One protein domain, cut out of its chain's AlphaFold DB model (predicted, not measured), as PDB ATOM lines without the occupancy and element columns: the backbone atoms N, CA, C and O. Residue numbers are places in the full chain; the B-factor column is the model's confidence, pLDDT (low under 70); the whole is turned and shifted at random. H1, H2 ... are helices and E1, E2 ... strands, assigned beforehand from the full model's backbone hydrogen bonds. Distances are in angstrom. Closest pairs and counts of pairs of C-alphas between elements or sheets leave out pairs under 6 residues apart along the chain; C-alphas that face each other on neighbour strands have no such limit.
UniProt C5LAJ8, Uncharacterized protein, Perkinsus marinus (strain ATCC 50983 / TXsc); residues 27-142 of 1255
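This is residues 27 to 142 of the 1255 residues of an uncharacterized protein of Perkinsus marinus (strain ATCC 50983 / TXsc) (UniProt C5LAJ8). The long helix H5 folds back on H6 as one helical hairpin, a second hairpin of H2 and H3 packs beside H5, and H1 is at the side of H3 away from H5. The short H4 is near the first residues of H5, and the lone strand E1 makes the end of the long axis opposite H6. The printed part has 116 residues with one named strand and six named helices, in the order E1, H1 to H6, and is mostly helix. It is compact, with a radius of gyration of the C-alphas of 14.7 A and spans of 47 by 33 by 21 A.

H5, residues 98 to 119, is 31.5 A long from C-alpha 98 at (-12.284, 45.438, 81.807). H6, residues 123 to 139, is 25.2 A long and ends at C-alpha 139 (-9.568, 44.263, 72.341). H2 is residues 56 to 70, 21.5 A; H3 73 to 83, 15.2 A; H1 43 to 51, 12.4 A; H4 86 to 90, 7.6 A. E1, residues 30 to 34, is 12.9 A long from C-alpha 30 (-9.578, 43.399, 103.917).

H2, H3 and H5 form an up and down bundle, each running against the one before. H5 and H6 touch as a hairpin, opposite ways at a shallow tilt of 18 degrees, the closest C-alphas being Gly 110 and Ser 129, 4.1 A. H5 touches H3 with residues 102 to 112 alone, closest C-alphas Leu 80 and Met 105, 5.6 A. H2 and H3 touch as a hairpin at 5 degrees, closest C-alphas Ala 63 and Met 76, 4.5 A. H1 and H3 only just touch, with 3 pairs of C-alphas within 8 A, the closest Leu 46 and Val 79, 6.8 A. H4 is close to H5 but not clearly touching: C-alphas 89 and 98 are 7.5 A apart. E1 pairs with no named strand and is apart from the six helices. Every O i to N i+4 pair is within hydrogen-bond range in H2, H3, H5 and H6; in H1 it is 4 of 5, and in H4 0 of 1, with 2 of 2 O i to N i+3 pairs.

The C-alphas farthest apart, of Ser 27 and Gly 121, are 48.4 A apart. The printed part has no cut and no long link. Its mean pLDDT is 78.9, with 15 residues under 70, among them 68 to 71 and 88 to 90.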
ATOM      1  N   SER A  27     -17.844  46.913 103.121       73.88
ATOM      2  CA  SER A  27     -17.077  47.389 104.294       73.88
ATOM      3  C   SER A  27     -15.696  47.976 103.942       73.88
ATOM      4  O   SER A  27     -15.261  47.941 102.795       73.88
ATOM      5  N   ASP A  28     -15.014  48.562 104.936       71.12
ATOM      6  CA  ASP A  28     -13.626  49.051 104.823       71.12
ATOM      7  C   ASP A  28     -12.579  47.940 105.124       71.12
ATOM      8  O   ASP A  28     -11.377  48.223 105.208       71.12
ATOM      9  N   ASP A  29     -13.014  46.688 105.326       75.81
ATOM     10  CA  ASP A  29     -12.173  45.559 105.745       75.81
ATOM     11  C   ASP A  29     -11.484  44.838 104.572       75.81
ATOM     12  O   ASP A  29     -11.870  44.943 103.406       75.81
ATOM     13  N   TRP A  30     -10.434  44.072 104.897       77.19
ATOM     14  CA  TRP A  30      -9.578  43.399 103.917       77.19
ATOM     15  C   TRP A  30      -9.276  41.957 104.332       77.19
ATOM     16  O   TRP A  30      -8.758  41.711 105.424       77.19
ATOM     17  N   VAL A  31      -9.518  41.003 103.433       79.81
ATOM     18  CA  VAL A  31      -9.097  39.603 103.585       79.81
ATOM     19  C   VAL A  31      -7.648  39.465 103.129       79.81
ATOM     20  O   VAL A  31      -7.309  39.796 101.992       79.81
ATOM     21  N   SER A  32      -6.784  38.951 104.004       79.44
ATOM     22  CA  SER A  32      -5.381  38.669 103.697       79.44
ATOM     23  C   SER A  32      -5.169  37.190 103.349       79.44
ATOM     24  O   SER A  32      -5.501  36.296 104.125       79.44
ATOM     25  N   LEU A  33      -4.590  36.924 102.175       78.94
ATOM     26  CA  LEU A  33      -4.271  35.581 101.685       78.94
ATOM     27  C   LEU A  33      -2.753  35.408 101.593       78.94
ATOM     28  O   LEU A  33      -2.094  36.096 100.812       78.94
ATOM     29  N   ASN A  34      -2.198  34.475 102.367       78.06
ATOM     30  CA  ASN A  34      -0.775  34.144 102.318       78.06
ATOM     31  C   ASN A  34      -0.444  33.438 100.993       78.06
ATOM     32  O   ASN A  34      -0.924  32.338 100.730       78.06
ATOM     33  N   THR A  35       0.404  34.045 100.165       70.69
ATOM     34  CA  THR A  35       0.716  33.554  98.814       70.69
ATOM     35  C   THR A  35       1.553  32.275  98.805       70.69
ATOM     36  O   THR A  35       1.621  31.604  97.779       70.69
ATOM     37  N   LYS A  36       2.143  31.893  99.946       69.12
ATOM     38  CA  LYS A  36       2.842  30.607 100.124       69.12
ATOM     39  C   LYS A  36       1.900  29.435 100.399       69.12
ATOM     40  O   LYS A  36       2.310  28.289 100.233       69.12
ATOM     41  N   ASP A  37       0.666  29.712 100.815       73.31
ATOM     42  CA  ASP A  37      -0.304  28.706 101.260       73.31
ATOM     43  C   ASP A  37      -1.635  28.859 100.503       73.31
ATOM     44  O   ASP A  37      -2.721  28.953 101.074       73.31
ATOM     45  N   LEU A  38      -1.522  28.955  99.172       77.19
ATOM     46  CA  LEU A  38      -2.663  29.023  98.261       77.19
ATOM     47  C   LEU A  38      -3.452  27.696  98.274       77.19
ATOM     48  O   LEU A  38      -2.834  26.637  98.134       77.19
ATOM     49  N   PRO A  39      -4.794  27.740  98.384       78.31
ATOM     50  CA  PRO A  39      -5.659  26.569  98.256       78.31
ATOM     51  C   PRO A  39      -5.433  25.752  96.974       78.31
ATOM     52  O   PRO A  39      -5.356  26.304  95.877       78.31
ATOM     53  N   ASP A  40      -5.424  24.424  97.122       74.75
ATOM     54  CA  ASP A  40      -5.269  23.449  96.025       74.75
ATOM     55  C   ASP A  40      -6.455  23.444  95.035       74.75
ATOM     56  O   ASP A  40      -6.352  22.935  93.919       74.75
ATOM     57  N   ASP A  41      -7.596  23.981  95.467       78.31
ATOM     58  CA  ASP A  41      -8.868  23.992  94.749       78.31
ATOM     59  C   ASP A  41      -9.238  25.431  94.367       78.31
ATOM     60  O   ASP A  41      -9.708  26.209  95.205       78.31
ATOM     61  N   GLY A  42      -8.989  25.781  93.102       73.31
ATOM     62  CA  GLY A  42      -9.224  27.121  92.571       73.31
ATOM     63  C   GLY A  42     -10.694  27.549  92.561       73.31
ATOM     64  O   GLY A  42     -10.963  28.745  92.678       73.31
ATOM     65  N   ASP A  43     -11.647  26.611  92.499       80.56
ATOM     66  CA  ASP A  43     -13.076  26.937  92.381       80.56
ATOM     67  C   ASP A  43     -13.580  27.641  93.654       80.56
ATOM     68  O   ASP A  43     -14.303  28.636  93.584       80.56
ATOM     69  N   LYS A  44     -13.073  27.233  94.829       78.31
ATOM     70  CA  LYS A  44     -13.358  27.901  96.112       78.31
ATOM     71  C   LYS A  44     -12.880  29.354  96.170       78.31
ATOM     72  O   LYS A  44     -13.456  30.148  96.911       78.31
ATOM     73  N   ILE A  45     -11.820  29.705  95.437       80.62
ATOM     74  CA  ILE A  45     -11.347  31.095  95.369       80.62
ATOM     75  C   ILE A  45     -12.114  31.869  94.297       80.62
ATOM     76  O   ILE A  45     -12.408  33.041  94.504       80.62
ATOM     77  N   LEU A  46     -12.495  31.230  93.187       83.00
ATOM     78  CA  LEU A  46     -13.359  31.844  92.176       83.00
ATOM     79  C   LEU A  46     -14.696  32.304  92.762       83.00
ATOM     80  O   LEU A  46     -15.115  33.427  92.482       83.00
ATOM     81  N   ASP A  47     -15.326  31.493  93.611       81.62
ATOM     82  CA  ASP A  47     -16.557  31.882  94.305       81.62
ATOM     83  C   ASP A  47     -16.333  33.099  95.223       81.62
ATOM     84  O   ASP A  47     -17.086  34.070  95.141       81.62
ATOM     85  N   LEU A  48     -15.254  33.117  96.017       80.50
ATOM     86  CA  LEU A  48     -14.897  34.258  96.875       80.50
ATOM     87  C   LEU A  48     -14.652  35.545  96.063       80.50
ATOM     88  O   LEU A  48     -15.189  36.600  96.393       80.50
ATOM     89  N   LEU A  49     -13.868  35.461  94.983       83.50
ATOM     90  CA  LEU A  49     -13.546  36.597  94.112       83.50
ATOM     91  C   LEU A  49     -14.788  37.182  93.422       83.50
ATOM     92  O   LEU A  49     -14.839  38.389  93.174       83.50
ATOM     93  N   ARG A  50     -15.775  36.330  93.110       82.62
ATOM     94  CA  ARG A  50     -17.071  36.713  92.533       82.62
ATOM     95  C   ARG A  50     -18.004  37.332  93.572       82.62
ATOM     96  O   ARG A  50     -18.637  38.338  93.268       82.62
ATOM     97  N   MET A  51     -18.084  36.754  94.773       81.06
ATOM     98  CA  MET A  51     -18.949  37.240  95.854       81.06
ATOM     99  C   MET A  51     -18.517  38.617  96.372       81.06
ATOM    100  O   MET A  51     -19.355  39.503  96.481       81.06
ATOM    101  N   GLU A  52     -17.220  38.819  96.611       81.56
ATOM    102  CA  GLU A  52     -16.660  40.080  97.135       81.56
ATOM    103  C   GLU A  52     -16.356  41.117  96.025       81.56
ATOM    104  O   GLU A  52     -15.592  42.061  96.226       81.56
ATOM    105  N   LEU A  53     -16.898  40.916  94.813       77.81
ATOM    106  CA  LEU A  53     -16.735  41.780  93.630       77.81
ATOM    107  C   LEU A  53     -15.278  42.212  93.348       77.81
ATOM    108  O   LEU A  53     -15.009  43.304  92.841       77.81
ATOM    109  N   VAL A  54     -14.302  41.342  93.614       83.12
ATOM    110  CA  VAL A  54     -12.881  41.717  93.692       83.12
ATOM    111  C   VAL A  54     -12.368  42.362  92.389       83.12
ATOM    112  O   VAL A  54     -12.610  41.824  91.307       83.12
ATOM    113  N   PRO A  55     -11.605  43.477  92.435       82.69
ATOM    114  CA  PRO A  55     -11.019  44.098  91.244       82.69
ATOM    115  C   PRO A  55     -10.146  43.147  90.407       82.69
ATOM    116  O   PRO A  55      -9.192  42.559  90.914       82.69
ATOM    117  N   LEU A  56     -10.395  43.072  89.093       82.12
ATOM    118  CA  LEU A  56      -9.721  42.160  88.142       82.12
ATOM    119  C   LEU A  56      -8.176  42.214  88.162       82.12
ATOM    120  O   LEU A  56      -7.511  41.215  87.884       82.12
ATOM    121  N   LYS A  57      -7.584  43.351  88.552       81.06
ATOM    122  CA  LYS A  57      -6.128  43.501  88.748       81.06
ATOM    123  C   LYS A  57      -5.576  42.562  89.838       81.06
ATOM    124  O   LYS A  57      -4.431  42.126  89.732       81.06
ATOM    125  N   LEU A  58      -6.387  42.215  90.845       83.50
ATOM    126  CA  LEU A  58      -6.054  41.249  91.899       83.50
ATOM    127  C   LEU A  58      -6.277  39.792  91.460       83.50
ATOM    128  O   LEU A  58      -5.484  38.940  91.845       83.50
ATOM    129  N   TRP A  59      -7.262  39.505  90.597       87.12
ATOM    130  CA  TRP A  59      -7.425  38.174  89.981       87.12
ATOM    131  C   TRP A  59      -6.180  37.805  89.157       87.12
ATOM    132  O   TRP A  59      -5.594  36.738  89.321       87.12
ATOM    133  N   HIS A  60      -5.720  38.739  88.319       82.44
ATOM    134  CA  HIS A  60      -4.491  38.597  87.535       82.44
ATOM    135  C   HIS A  60      -3.237  38.467  88.425       82.44
ATOM    136  O   HIS A  60      -2.338  37.689  88.111       82.44
ATOM    137  N   ALA A  61      -3.176  39.173  89.563       81.62
ATOM    138  CA  ALA A  61      -2.091  39.009  90.534       81.62
ATOM    139  C   ALA A  61      -2.101  37.616  91.196       81.62
ATOM    140  O   ALA A  61      -1.053  36.984  91.290       81.62
ATOM    141  N   LEU A  62      -3.274  37.111  91.590       85.25
ATOM    142  CA  LEU A  62      -3.444  35.774  92.166       85.25
ATOM    143  C   LEU A  62      -3.042  34.664  91.182       85.25
ATOM    144  O   LEU A  62      -2.303  33.757  91.559       85.25
ATOM    145  N   ALA A  63      -3.471  34.752  89.919       83.88
ATOM    146  CA  ALA A  63      -3.076  33.804  88.874       83.88
ATOM    147  C   ALA A  63      -1.545  33.757  88.692       83.88
ATOM    148  O   ALA A  63      -0.953  32.683  88.565       83.88
ATOM    149  N   ILE A  64      -0.884  34.920  88.754       79.62
ATOM    150  CA  ILE A  64       0.579  35.024  88.719       79.62
ATOM    151  C   ILE A  64       1.237  34.371  89.949       79.62
ATOM    152  O   ILE A  64       2.301  33.770  89.803       79.62
ATOM    153  N   GLU A  65       0.636  34.436  91.139       80.56
ATOM    154  CA  GLU A  65       1.172  33.774  92.339       80.56
ATOM    155  C   GLU A  65       1.008  32.243  92.307       80.56
ATOM    156  O   GLU A  65       1.967  31.539  92.632       80.56
ATOM    157  N   TYR A  66      -0.126  31.720  91.817       80.44
ATOM    158  CA  TYR A  66      -0.308  30.280  91.547       80.44
ATOM    159  C   TYR A  66       0.817  29.722  90.659       80.44
ATOM    160  O   TYR A  66       1.455  28.713  90.987       80.44
ATOM    161  N   PHE A  67       1.129  30.436  89.573       76.62
ATOM    162  CA  PHE A  67       2.242  30.104  88.690       76.62
ATOM    163  C   PHE A  67       3.603  30.203  89.395       76.62
ATOM    164  O   PHE A  67       4.401  29.269  89.341       76.62
ATOM    165  N   ARG A  68       3.877  31.319  90.087       69.62
ATOM    166  CA  ARG A  68       5.182  31.597  90.717       69.62
ATOM    167  C   ARG A  68       5.574  30.602  91.801       69.62
ATOM    168  O   ARG A  68       6.759  30.291  91.900       69.62
ATOM    169  N   GLN A  69       4.633  30.178  92.645       67.81
ATOM    170  CA  GLN A  69       4.975  29.494  93.899       67.81
ATOM    171  C   GLN A  69       4.825  27.973  93.838       67.81
ATOM    172  O   GLN A  69       5.546  27.269  94.543       67.81
ATOM    173  N   ARG A  70       3.935  27.456  92.982       59.06
ATOM    174  CA  ARG A  70       3.701  26.008  92.832       59.06
ATOM    175  C   ARG A  70       3.860  25.486  91.399       59.06
ATOM    176  O   ARG A  70       3.746  24.283  91.195       59.06
ATOM    177  N   ASN A  71       4.133  26.359  90.419       66.44
ATOM    178  CA  ASN A  71       4.038  26.040  88.985       66.44
ATOM    179  C   ASN A  71       2.652  25.461  88.615       66.44
ATOM    180  O   ASN A  71       2.525  24.638  87.708       66.44
ATOM    181  N   ASP A  72       1.615  25.885  89.345       76.50
ATOM    182  CA  ASP A  72       0.243  25.399  89.208       76.50
ATOM    183  C   ASP A  72      -0.428  26.099  88.024       76.50
ATOM    184  O   ASP A  72      -1.113  27.119  88.146       76.50
ATOM    185  N   THR A  73      -0.156  25.561  86.838       76.88
ATOM    186  CA  THR A  73      -0.730  26.057  85.590       76.88
ATOM    187  C   THR A  73      -2.215  25.731  85.460       76.88
ATOM    188  O   THR A  73      -2.894  26.412  84.701       76.88
ATOM    189  N   GLU A  74      -2.754  24.755  86.200       81.75
ATOM    190  CA  GLU A  74      -4.171  24.395  86.107       81.75
ATOM    191  C   GLU A  74      -5.044  25.423  86.834       81.75
ATOM    192  O   GLU A  74      -5.922  26.026  86.215       81.75
ATOM    193  N   ASN A  75      -4.774  25.697  88.115       83.69
ATOM    194  CA  ASN A  75      -5.545  26.689  88.865       83.69
ATOM    195  C   ASN A  75      -5.259  28.123  88.383       83.69
ATOM    196  O   ASN A  75      -6.185  28.932  88.334       83.69
ATOM    197  N   MET A  76      -4.041  28.428  87.905       86.94
ATOM    198  CA  MET A  76      -3.781  29.677  87.170       86.94
ATOM    199  C   MET A  76      -4.727  29.824  85.968       86.94
ATOM    200  O   MET A  76      -5.351  30.873  85.812       86.94
ATOM    201  N   MET A  77      -4.843  28.796  85.120       84.00
ATOM    202  CA  MET A  77      -5.691  28.865  83.927       84.00
ATOM    203  C   MET A  77      -7.178  28.978  84.281       84.00
ATOM    204  O   MET A  77      -7.853  29.791  83.661       84.00
ATOM    205  N   LYS A  78      -7.671  28.284  85.321       86.25
ATOM    206  CA  LYS A  78      -9.048  28.466  85.833       86.25
ATOM    207  C   LYS A  78      -9.323  29.916  86.247       86.25
ATOM    208  O   LYS A  78     -10.344  30.479  85.856       86.25
ATOM    209  N   VAL A  79      -8.401  30.541  86.992       86.19
ATOM    210  CA  VAL A  79      -8.535  31.943  87.439       86.19
ATOM    211  C   VAL A  79      -8.531  32.923  86.263       86.19
ATOM    212  O   VAL A  79      -9.302  33.882  86.271       86.19
ATOM    213  N   LEU A  80      -7.711  32.685  85.235       86.69
ATOM    214  CA  LEU A  80      -7.680  33.527  84.034       86.69
ATOM    215  C   LEU A  80      -8.916  33.321  83.145       86.69
ATOM    216  O   LEU A  80      -9.507  34.306  82.706       86.69
ATOM    217  N   GLU A  81      -9.344  32.077  82.915       86.69
ATOM    218  CA  GLU A  81     -10.515  31.758  82.088       86.69
ATOM    219  C   GLU A  81     -11.793  32.356  82.699       86.69
ATOM    220  O   GLU A  81     -12.500  33.101  82.015       86.69
ATOM    221  N   ALA A  82     -12.029  32.164  84.002       84.88
ATOM    222  CA  ALA A  82     -13.181  32.737  84.706       84.88
ATOM    223  C   ALA A  82     -13.178  34.278  84.762       84.88
ATOM    224  O   ALA A  82     -14.248  34.885  84.797       84.88
ATOM    225  N   ALA A  83     -12.006  34.924  84.734       80.69
ATOM    226  CA  ALA A  83     -11.886  36.385  84.670       80.69
ATOM    227  C   ALA A  83     -12.146  36.969  83.263       80.69
ATOM    228  O   ALA A  83     -12.294  38.184  83.111       80.69
ATOM    229  N   THR A  84     -12.218  36.117  82.232       79.62
ATOM    230  CA  THR A  84     -12.584  36.494  80.853       79.62
ATOM    231  C   THR A  84     -14.041  36.181  80.494       79.62
ATOM    232  O   THR A  84     -14.434  36.343  79.337       79.62
ATOM    233  N   ASP A  85     -14.850  35.756  81.470       80.88
ATOM    234  CA  ASP A  85     -16.259  35.417  81.275       80.88
ATOM    235  C   ASP A  85     -17.118  36.648  80.921       80.88
ATOM    236  O   ASP A  85     -16.901  37.759  81.412       80.88
ATOM    237  N   LYS A  86     -18.128  36.439  80.073       71.88
ATOM    238  CA  LYS A  86     -19.022  37.493  79.575       71.88
ATOM    239  C   LYS A  86     -19.979  38.013  80.633       71.88
ATOM    240  O   LYS A  86     -20.428  39.150  80.533       71.88
ATOM    241  N   GLU A  87     -20.292  37.222  81.654       70.31
ATOM    242  CA  GLU A  87     -21.160  37.681  82.745       70.31
ATOM    243  C   GLU A  87     -20.543  38.889  83.479       70.31
ATOM    244  O   GLU A  87     -21.260  39.816  83.864       70.31
ATOM    245  N   LEU A  88     -19.206  38.962  83.543       69.31
ATOM    246  CA  LEU A  88     -18.457  40.086  84.114       69.31
ATOM    247  C   LEU A  88     -18.565  41.380  83.280       69.31
ATOM    248  O   LEU A  88     -18.388  42.465  83.835       69.31
ATOM    249  N   GLU A  89     -18.907  41.303  81.984       66.06
ATOM    250  CA  GLU A  89     -19.150  42.483  81.127       66.06
ATOM    251  C   GLU A  89     -20.364  43.302  81.602       66.06
ATOM    252  O   GLU A  89     -20.443  44.504  81.348       66.06
ATOM    253  N   SER A  90     -21.297  42.673  82.329       62.16
ATOM    254  CA  SER A  90     -22.487  43.334  82.882       62.16
ATOM    255  C   SER A  90     -22.217  44.151  84.157       62.16
ATOM    256  O   SER A  90     -23.028  45.001  84.534       62.16
ATOM    257  N   ILE A  91     -21.077  43.928  84.822       70.31
ATOM    258  CA  ILE A  91     -20.772  44.510  86.133       70.31
ATOM    259  C   ILE A  91     -20.131  45.888  85.945       70.31
ATOM    260  O   ILE A  91     -18.938  46.027  85.662       70.31
ATOM    261  N   GLN A  92     -20.931  46.938  86.154       60.22
ATOM    262  CA  GLN A  92     -20.550  48.331  85.882       60.22
ATOM    263  C   GLN A  92     -19.269  48.793  86.607       60.22
ATOM    264  O   GLN A  92     -18.587  49.694  86.116       60.22
ATOM    265  N   MET A  93     -18.894  48.164  87.729       62.53
ATOM    266  CA  MET A  93     -17.649  48.477  88.443       62.53
ATOM    267  C   MET A  93     -16.385  48.149  87.627       62.53
ATOM    268  O   MET A  93     -15.404  48.892  87.690       62.53
ATOM    269  N   TYR A  94     -16.398  47.086  86.814       71.12
ATOM    270  CA  TYR A  94     -15.234  46.692  86.011       71.12
ATOM    271  C   TYR A  94     -15.109  47.472  84.696       71.12
ATOM    272  O   TYR A  94     -14.010  47.553  84.144       71.12
ATOM    273  N   ALA A  95     -16.190  48.093  84.212       65.25
ATOM    274  CA  ALA A  95     -16.304  48.670  82.867       65.25
ATOM    275  C   ALA A  95     -15.197  49.675  82.470       65.25
ATOM    276  O   ALA A  95     -14.935  49.861  81.285       65.25
ATOM    277  N   SER A  96     -14.522  50.310  83.436       66.44
ATOM    278  CA  SER A  96     -13.417  51.251  83.178       66.44
ATOM    279  C   SER A  96     -12.046  50.596  82.936       66.44
ATOM    280  O   SER A  96     -11.167  51.241  82.367       66.44
ATOM    281  N   GLN A  97     -11.845  49.339  83.351       68.50
ATOM    282  CA  GLN A  97     -10.571  48.605  83.226       68.50
ATOM    283  C   GLN A  97     -10.711  47.243  82.526       68.50
ATOM    284  O   GLN A  97      -9.698  46.637  82.172       68.50
ATOM    285  N   LEU A  98     -11.944  46.775  82.296       74.44
ATOM    286  CA  LEU A  98     -12.284  45.438  81.807       74.44
ATOM    287  C   LEU A  98     -11.442  45.000  80.598       74.44
ATOM    288  O   LEU A  98     -10.676  44.049  80.718       74.44
ATOM    289  N   HIS A  99     -11.488  45.733  79.481       75.12
ATOM    290  CA  HIS A  99     -10.735  45.375  78.269       75.12
ATOM    291  C   HIS A  99      -9.209  45.347  78.484       75.12
ATOM    292  O   HIS A  99      -8.520  44.543  77.859       75.12
ATOM    293  N   GLN A 100      -8.664  46.191  79.371       76.69
ATOM    294  CA  GLN A 100      -7.224  46.223  79.660       76.69
ATOM    295  C   GLN A 100      -6.789  45.011  80.500       76.69
ATOM    296  O   GLN A 100      -5.705  44.470  80.286       76.69
ATOM    297  N   MET A 101      -7.627  44.574  81.444       81.25
ATOM    298  CA  MET A 101      -7.357  43.389  82.263       81.25
ATOM    299  C   MET A 101      -7.607  42.099  81.472       81.25
ATOM    300  O   MET A 101      -6.748  41.221  81.477       81.25
ATOM    301  N   GLN A 102      -8.700  42.021  80.705       81.12
ATOM    302  CA  GLN A 102      -8.977  40.910  79.786       81.12
ATOM    303  C   GLN A 102      -7.857  40.735  78.749       81.12
ATOM    304  O   GLN A 102      -7.443  39.608  78.498       81.12
ATOM    305  N   PHE A 103      -7.306  41.824  78.193       84.31
ATOM    306  CA  PHE A 103      -6.126  41.757  77.319       84.31
ATOM    307  C   PHE A 103      -4.944  41.048  78.003       84.31
ATOM    308  O   PHE A 103      -4.353  40.139  77.423       84.31
ATOM    309  N   LEU A 104      -4.614  41.430  79.244       81.12
ATOM    310  CA  LEU A 104      -3.523  40.815  80.010       81.12
ATOM    311  C   LEU A 104      -3.798  39.342  80.340       81.12
ATOM    312  O   LEU A 104      -2.881  38.525  80.301       81.12
ATOM    313  N   MET A 105      -5.052  38.995  80.629       86.62
ATOM    314  CA  MET A 105      -5.472  37.616  80.888       86.62
ATOM    315  C   MET A 105      -5.341  36.753  79.627       86.62
ATOM    316  O   MET A 105      -4.724  35.691  79.681       86.62
ATOM    317  N   TYR A 106      -5.802  37.243  78.471       87.69
ATOM    318  CA  TYR A 106      -5.631  36.564  77.185       87.69
ATOM    319  C   TYR A 106      -4.156  36.428  76.762       87.69
ATOM    320  O   TYR A 106      -3.781  35.379  76.240       87.69
ATOM    321  N   ASP A 107      -3.301  37.428  77.019       84.50
ATOM    322  CA  ASP A 107      -1.851  37.339  76.765       84.50
ATOM    323  C   ASP A 107      -1.177  36.284  77.664       84.50
ATOM    324  O   ASP A 107      -0.418  35.442  77.177       84.50
ATOM    325  N   ALA A 108      -1.514  36.256  78.960       84.38
ATOM    326  CA  ALA A 108      -1.009  35.265  79.911       84.38
ATOM    327  C   ALA A 108      -1.463  33.832  79.569       84.38
ATOM    328  O   ALA A 108      -0.648  32.904  79.570       84.38
ATOM    329  N   MET A 109      -2.737  33.644  79.210       87.25
ATOM    330  CA  MET A 109      -3.268  32.364  78.724       87.25
ATOM    331  C   MET A 109      -2.597  31.939  77.412       87.25
ATOM    332  O   MET A 109      -2.169  30.792  77.278       87.25
ATOM    333  N   GLY A 110      -2.455  32.860  76.453       87.25
ATOM    334  CA  GLY A 110      -1.782  32.615  75.178       87.25
ATOM    335  C   GLY A 110      -0.331  32.174  75.367       87.25
ATOM    336  O   GLY A 110       0.086  31.166  74.787       87.25
ATOM    337  N   ALA A 111       0.415  32.853  76.242       84.00
ATOM    338  CA  ALA A 111       1.795  32.503  76.574       84.00
ATOM    339  C   ALA A 111       1.894  31.128  77.252       84.00
ATOM    340  O   ALA A 111       2.791  30.353  76.922       84.00
ATOM    341  N   SER A 112       0.946  30.802  78.134       83.31
ATOM    342  CA  SER A 112       0.885  29.526  78.859       83.31
ATOM    343  C   SER A 112       0.567  28.347  77.933       83.31
ATOM    344  O   SER A 112       1.260  27.327  77.967       83.31
ATOM    345  N   TYR A 113      -0.411  28.499  77.033       85.88
ATOM    346  CA  TYR A 113      -0.697  27.507  75.993       85.88
ATOM    347  C   TYR A 113       0.486  27.342  75.017       85.88
ATOM    348  O   TYR A 113       0.819  26.214  74.654       85.88
ATOM    349  N   MET A 114       1.186  28.423  74.649       83.75
ATOM    350  CA  MET A 114       2.386  28.342  73.800       83.75
ATOM    351  C   MET A 114       3.554  27.641  74.512       83.75
ATOM    352  O   MET A 114       4.247  26.819  73.913       83.75
ATOM    353  N   GLN A 115       3.752  27.912  75.807       77.12
ATOM    354  CA  GLN A 115       4.734  27.213  76.635       77.12
ATOM    355  C   GLN A 115       4.425  25.709  76.679       77.12
ATOM    356  O   GLN A 115       5.315  24.898  76.413       77.12
ATOM    357  N   LYS A 116       3.162  25.327  76.913       78.69
ATOM    358  CA  LYS A 116       2.722  23.925  76.870       78.69
ATOM    359  C   LYS A 116       2.998  23.270  75.509       78.69
ATOM    360  O   LYS A 116       3.565  22.183  75.460       78.69
ATOM    361  N   ALA A 117       2.695  23.955  74.406       78.44
ATOM    362  CA  ALA A 117       2.943  23.463  73.048       78.44
ATOM    363  C   ALA A 117       4.430  23.195  72.728       78.44
ATOM    364  O   ALA A 117       4.735  22.405  71.827       78.44
ATOM    365  N   VAL A 118       5.357  23.852  73.439       72.75
ATOM    366  CA  VAL A 118       6.813  23.642  73.326       72.75
ATOM    367  C   VAL A 118       7.297  22.472  74.191       72.75
ATOM    368  O   VAL A 118       8.126  21.691  73.721       72.75
ATOM    369  N   TYR A 119       6.787  22.329  75.419       67.88
ATOM    370  CA  TYR A 119       7.176  21.242  76.331       67.88
ATOM    371  C   TYR A 119       6.552  19.893  75.944       67.88
ATOM    372  O   TYR A 119       7.279  18.917  75.750       67.88
ATOM    373  N   ASP A 120       5.229  19.854  75.773       70.56
ATOM    374  CA  ASP A 120       4.469  18.623  75.513       70.56
ATOM    375  C   ASP A 120       4.475  18.241  74.023       70.56
ATOM    376  O   ASP A 120       4.170  17.108  73.652       70.56
ATOM    377  N   GLY A 121       4.802  19.197  73.145       66.50
ATOM    378  CA  GLY A 121       4.665  19.053  71.694       66.50
ATOM    379  C   GLY A 121       3.216  19.113  71.191       66.50
ATOM    380  O   GLY A 121       2.976  18.759  70.042       66.50
ATOM    381  N   ASP A 122       2.273  19.551  72.032       74.69
ATOM    382  CA  ASP A 122       0.838  19.637  71.736       74.69
ATOM    383  C   ASP A 122       0.530  20.704  70.662       74.69
ATOM    384  O   ASP A 122       0.695  21.907  70.879       74.69
ATOM    385  N   ASP A 123       0.071  20.259  69.490       76.81
ATOM    386  CA  ASP A 123      -0.302  21.124  68.364       76.81
ATOM    387  C   ASP A 123      -1.659  21.827  68.574       76.81
ATOM    388  O   ASP A 123      -1.864  22.939  68.080       76.81
ATOM    389  N   GLU A 124      -2.574  21.243  69.353       82.38
ATOM    390  CA  GLU A 124      -3.858  21.869  69.694       82.38
ATOM    391  C   GLU A 124      -3.650  22.988  70.734       82.38
ATOM    392  O   GLU A 124      -4.352  24.001  70.705       82.38
ATOM    393  N   ALA A 125      -2.618  22.888  71.581       81.81
ATOM    394  CA  ALA A 125      -2.180  23.997  72.431       81.81
ATOM    395  C   ALA A 125      -1.645  25.202  71.625       81.81
ATOM    396  O   ALA A 125      -1.892  26.342  72.022       81.81
ATOM    397  N   VAL A 126      -1.005  25.000  70.460       81.25
ATOM    398  CA  VAL A 126      -0.647  26.120  69.554       81.25
ATOM    399  C   VAL A 126      -1.905  26.838  69.071       81.25
ATOM    400  O   VAL A 126      -1.980  28.065  69.116       81.25
ATOM    401  N   LYS A 127      -2.915  26.075  68.639       85.31
ATOM    402  CA  LYS A 127      -4.196  26.623  68.179       85.31
ATOM    403  C   LYS A 127      -4.907  27.405  69.289       85.31
ATOM    404  O   LYS A 127      -5.269  28.557  69.066       85.31
ATOM    405  N   LYS A 128      -5.009  26.848  70.501       85.62
ATOM    406  CA  LYS A 128      -5.573  27.547  71.671       85.62
ATOM    407  C   LYS A 128      -4.809  28.825  72.021       85.62
ATOM    408  O   LYS A 128      -5.434  29.845  72.289       85.62
ATOM    409  N   SER A 129      -3.476  28.799  71.966       86.81
ATOM    410  CA  SER A 129      -2.643  29.989  72.170       86.81
ATOM    411  C   SER A 129      -2.979  31.104  71.171       86.81
ATOM    412  O   SER A 129      -3.266  32.231  71.578       86.81
ATOM    413  N   MET A 130      -3.040  30.771  69.877       86.44
ATOM    414  CA  MET A 130      -3.407  31.710  68.812       86.44
ATOM    415  C   MET A 130      -4.839  32.242  68.956       86.44
ATOM    416  O   MET A 130      -5.071  33.426  68.722       86.44
ATOM    417  N   GLU A 131      -5.794  31.411  69.386       89.00
ATOM    418  CA  GLU A 131      -7.162  31.854  69.681       89.00
ATOM    419  C   GLU A 131      -7.207  32.881  70.824       89.00
ATOM    420  O   GLU A 131      -7.935  33.869  70.715       89.00
ATOM    421  N   MET A 132      -6.420  32.702  71.893       89.12
ATOM    422  CA  MET A 132      -6.363  33.675  72.995       89.12
ATOM    423  C   MET A 132      -5.656  34.965  72.579       89.12
ATOM    424  O   MET A 132      -6.192  36.048  72.811       89.12
ATOM    425  N   TYR A 133      -4.524  34.874  71.876       87.94
ATOM    426  CA  TYR A 133      -3.863  36.062  71.338       87.94
ATOM    427  C   TYR A 133      -4.776  36.842  70.384       87.94
ATOM    428  O   TYR A 133      -4.889  38.055  70.530       87.94
ATOM    429  N   GLN A 134      -5.523  36.180  69.493       88.44
ATOM    430  CA  GLN A 134      -6.471  36.865  68.608       88.44
ATOM    431  C   GLN A 134      -7.604  37.568  69.380       88.44
ATOM    432  O   GLN A 134      -8.037  38.645  68.968       88.44
ATOM    433  N   ARG A 135      -8.076  37.010  70.507       86.25
ATOM    434  CA  ARG A 135      -9.055  37.683  71.388       86.25
ATOM    435  C   ARG A 135      -8.462  38.934  72.038       86.25
ATOM    436  O   ARG A 135      -9.108  39.977  72.007       86.25
ATOM    437  N   GLY A 136      -7.235  38.855  72.556       84.50
ATOM    438  CA  GLY A 136      -6.510  40.014  73.091       84.50
ATOM    439  C   GLY A 136      -6.290  41.101  72.033       84.50
ATOM    440  O   GLY A 136      -6.637  42.261  72.247       84.50
ATOM    441  N   GLU A 137      -5.807  40.727  70.847       85.31
ATOM    442  CA  GLU A 137      -5.604  41.657  69.730       85.31
ATOM    443  C   GLU A 137      -6.886  42.376  69.303       85.31
ATOM    444  O   GLU A 137      -6.838  43.563  68.992       85.31
ATOM    445  N   ASN A 138      -8.034  41.695  69.328       86.44
ATOM    446  CA  ASN A 138      -9.323  42.306  69.000       86.44
ATOM    447  C   ASN A 138      -9.770  43.358  70.037       86.44
ATOM    448  O   ASN A 138     -10.534  44.253  69.683       86.44
ATOM    449  N   LEU A 139      -9.299  43.272  71.291       82.50
ATOM    450  CA  LEU A 139      -9.568  44.263  72.341       82.50
ATOM    451  C   LEU A 139      -8.653  45.492  72.237       82.50
ATOM    452  O   LEU A 139      -9.115  46.616  72.430       82.50
ATOM    453  N   ASN A 140      -7.362  45.301  71.933       75.94
ATOM    454  CA  ASN A 140      -6.423  46.408  71.718       75.94
ATOM    455  C   ASN A 140      -5.364  46.089  70.636       75.94
ATOM    456  O   ASN A 140      -4.248  45.667  70.961       75.94
ATOM    457  N   PRO A 141      -5.652  46.370  69.347       77.19
ATOM    458  CA  PRO A 141      -4.724  46.106  68.242       77.19
ATOM    459  C   PRO A 141      -3.407  46.897  68.303       77.19
ATOM    460  O   PRO A 141      -2.465  46.579  67.576       77.19
ATOM    461  N   PHE A 142      -3.349  47.951  69.124       73.75
ATOM    462  CA  PHE A 142      -2.243  48.910  69.183       73.75
ATOM    463  C   PHE A 142      -1.413  48.819  70.472       73.75
ATOM    464  O   PHE A 142      -0.480  49.609  70.639       73.75
TER     465      PHE A 142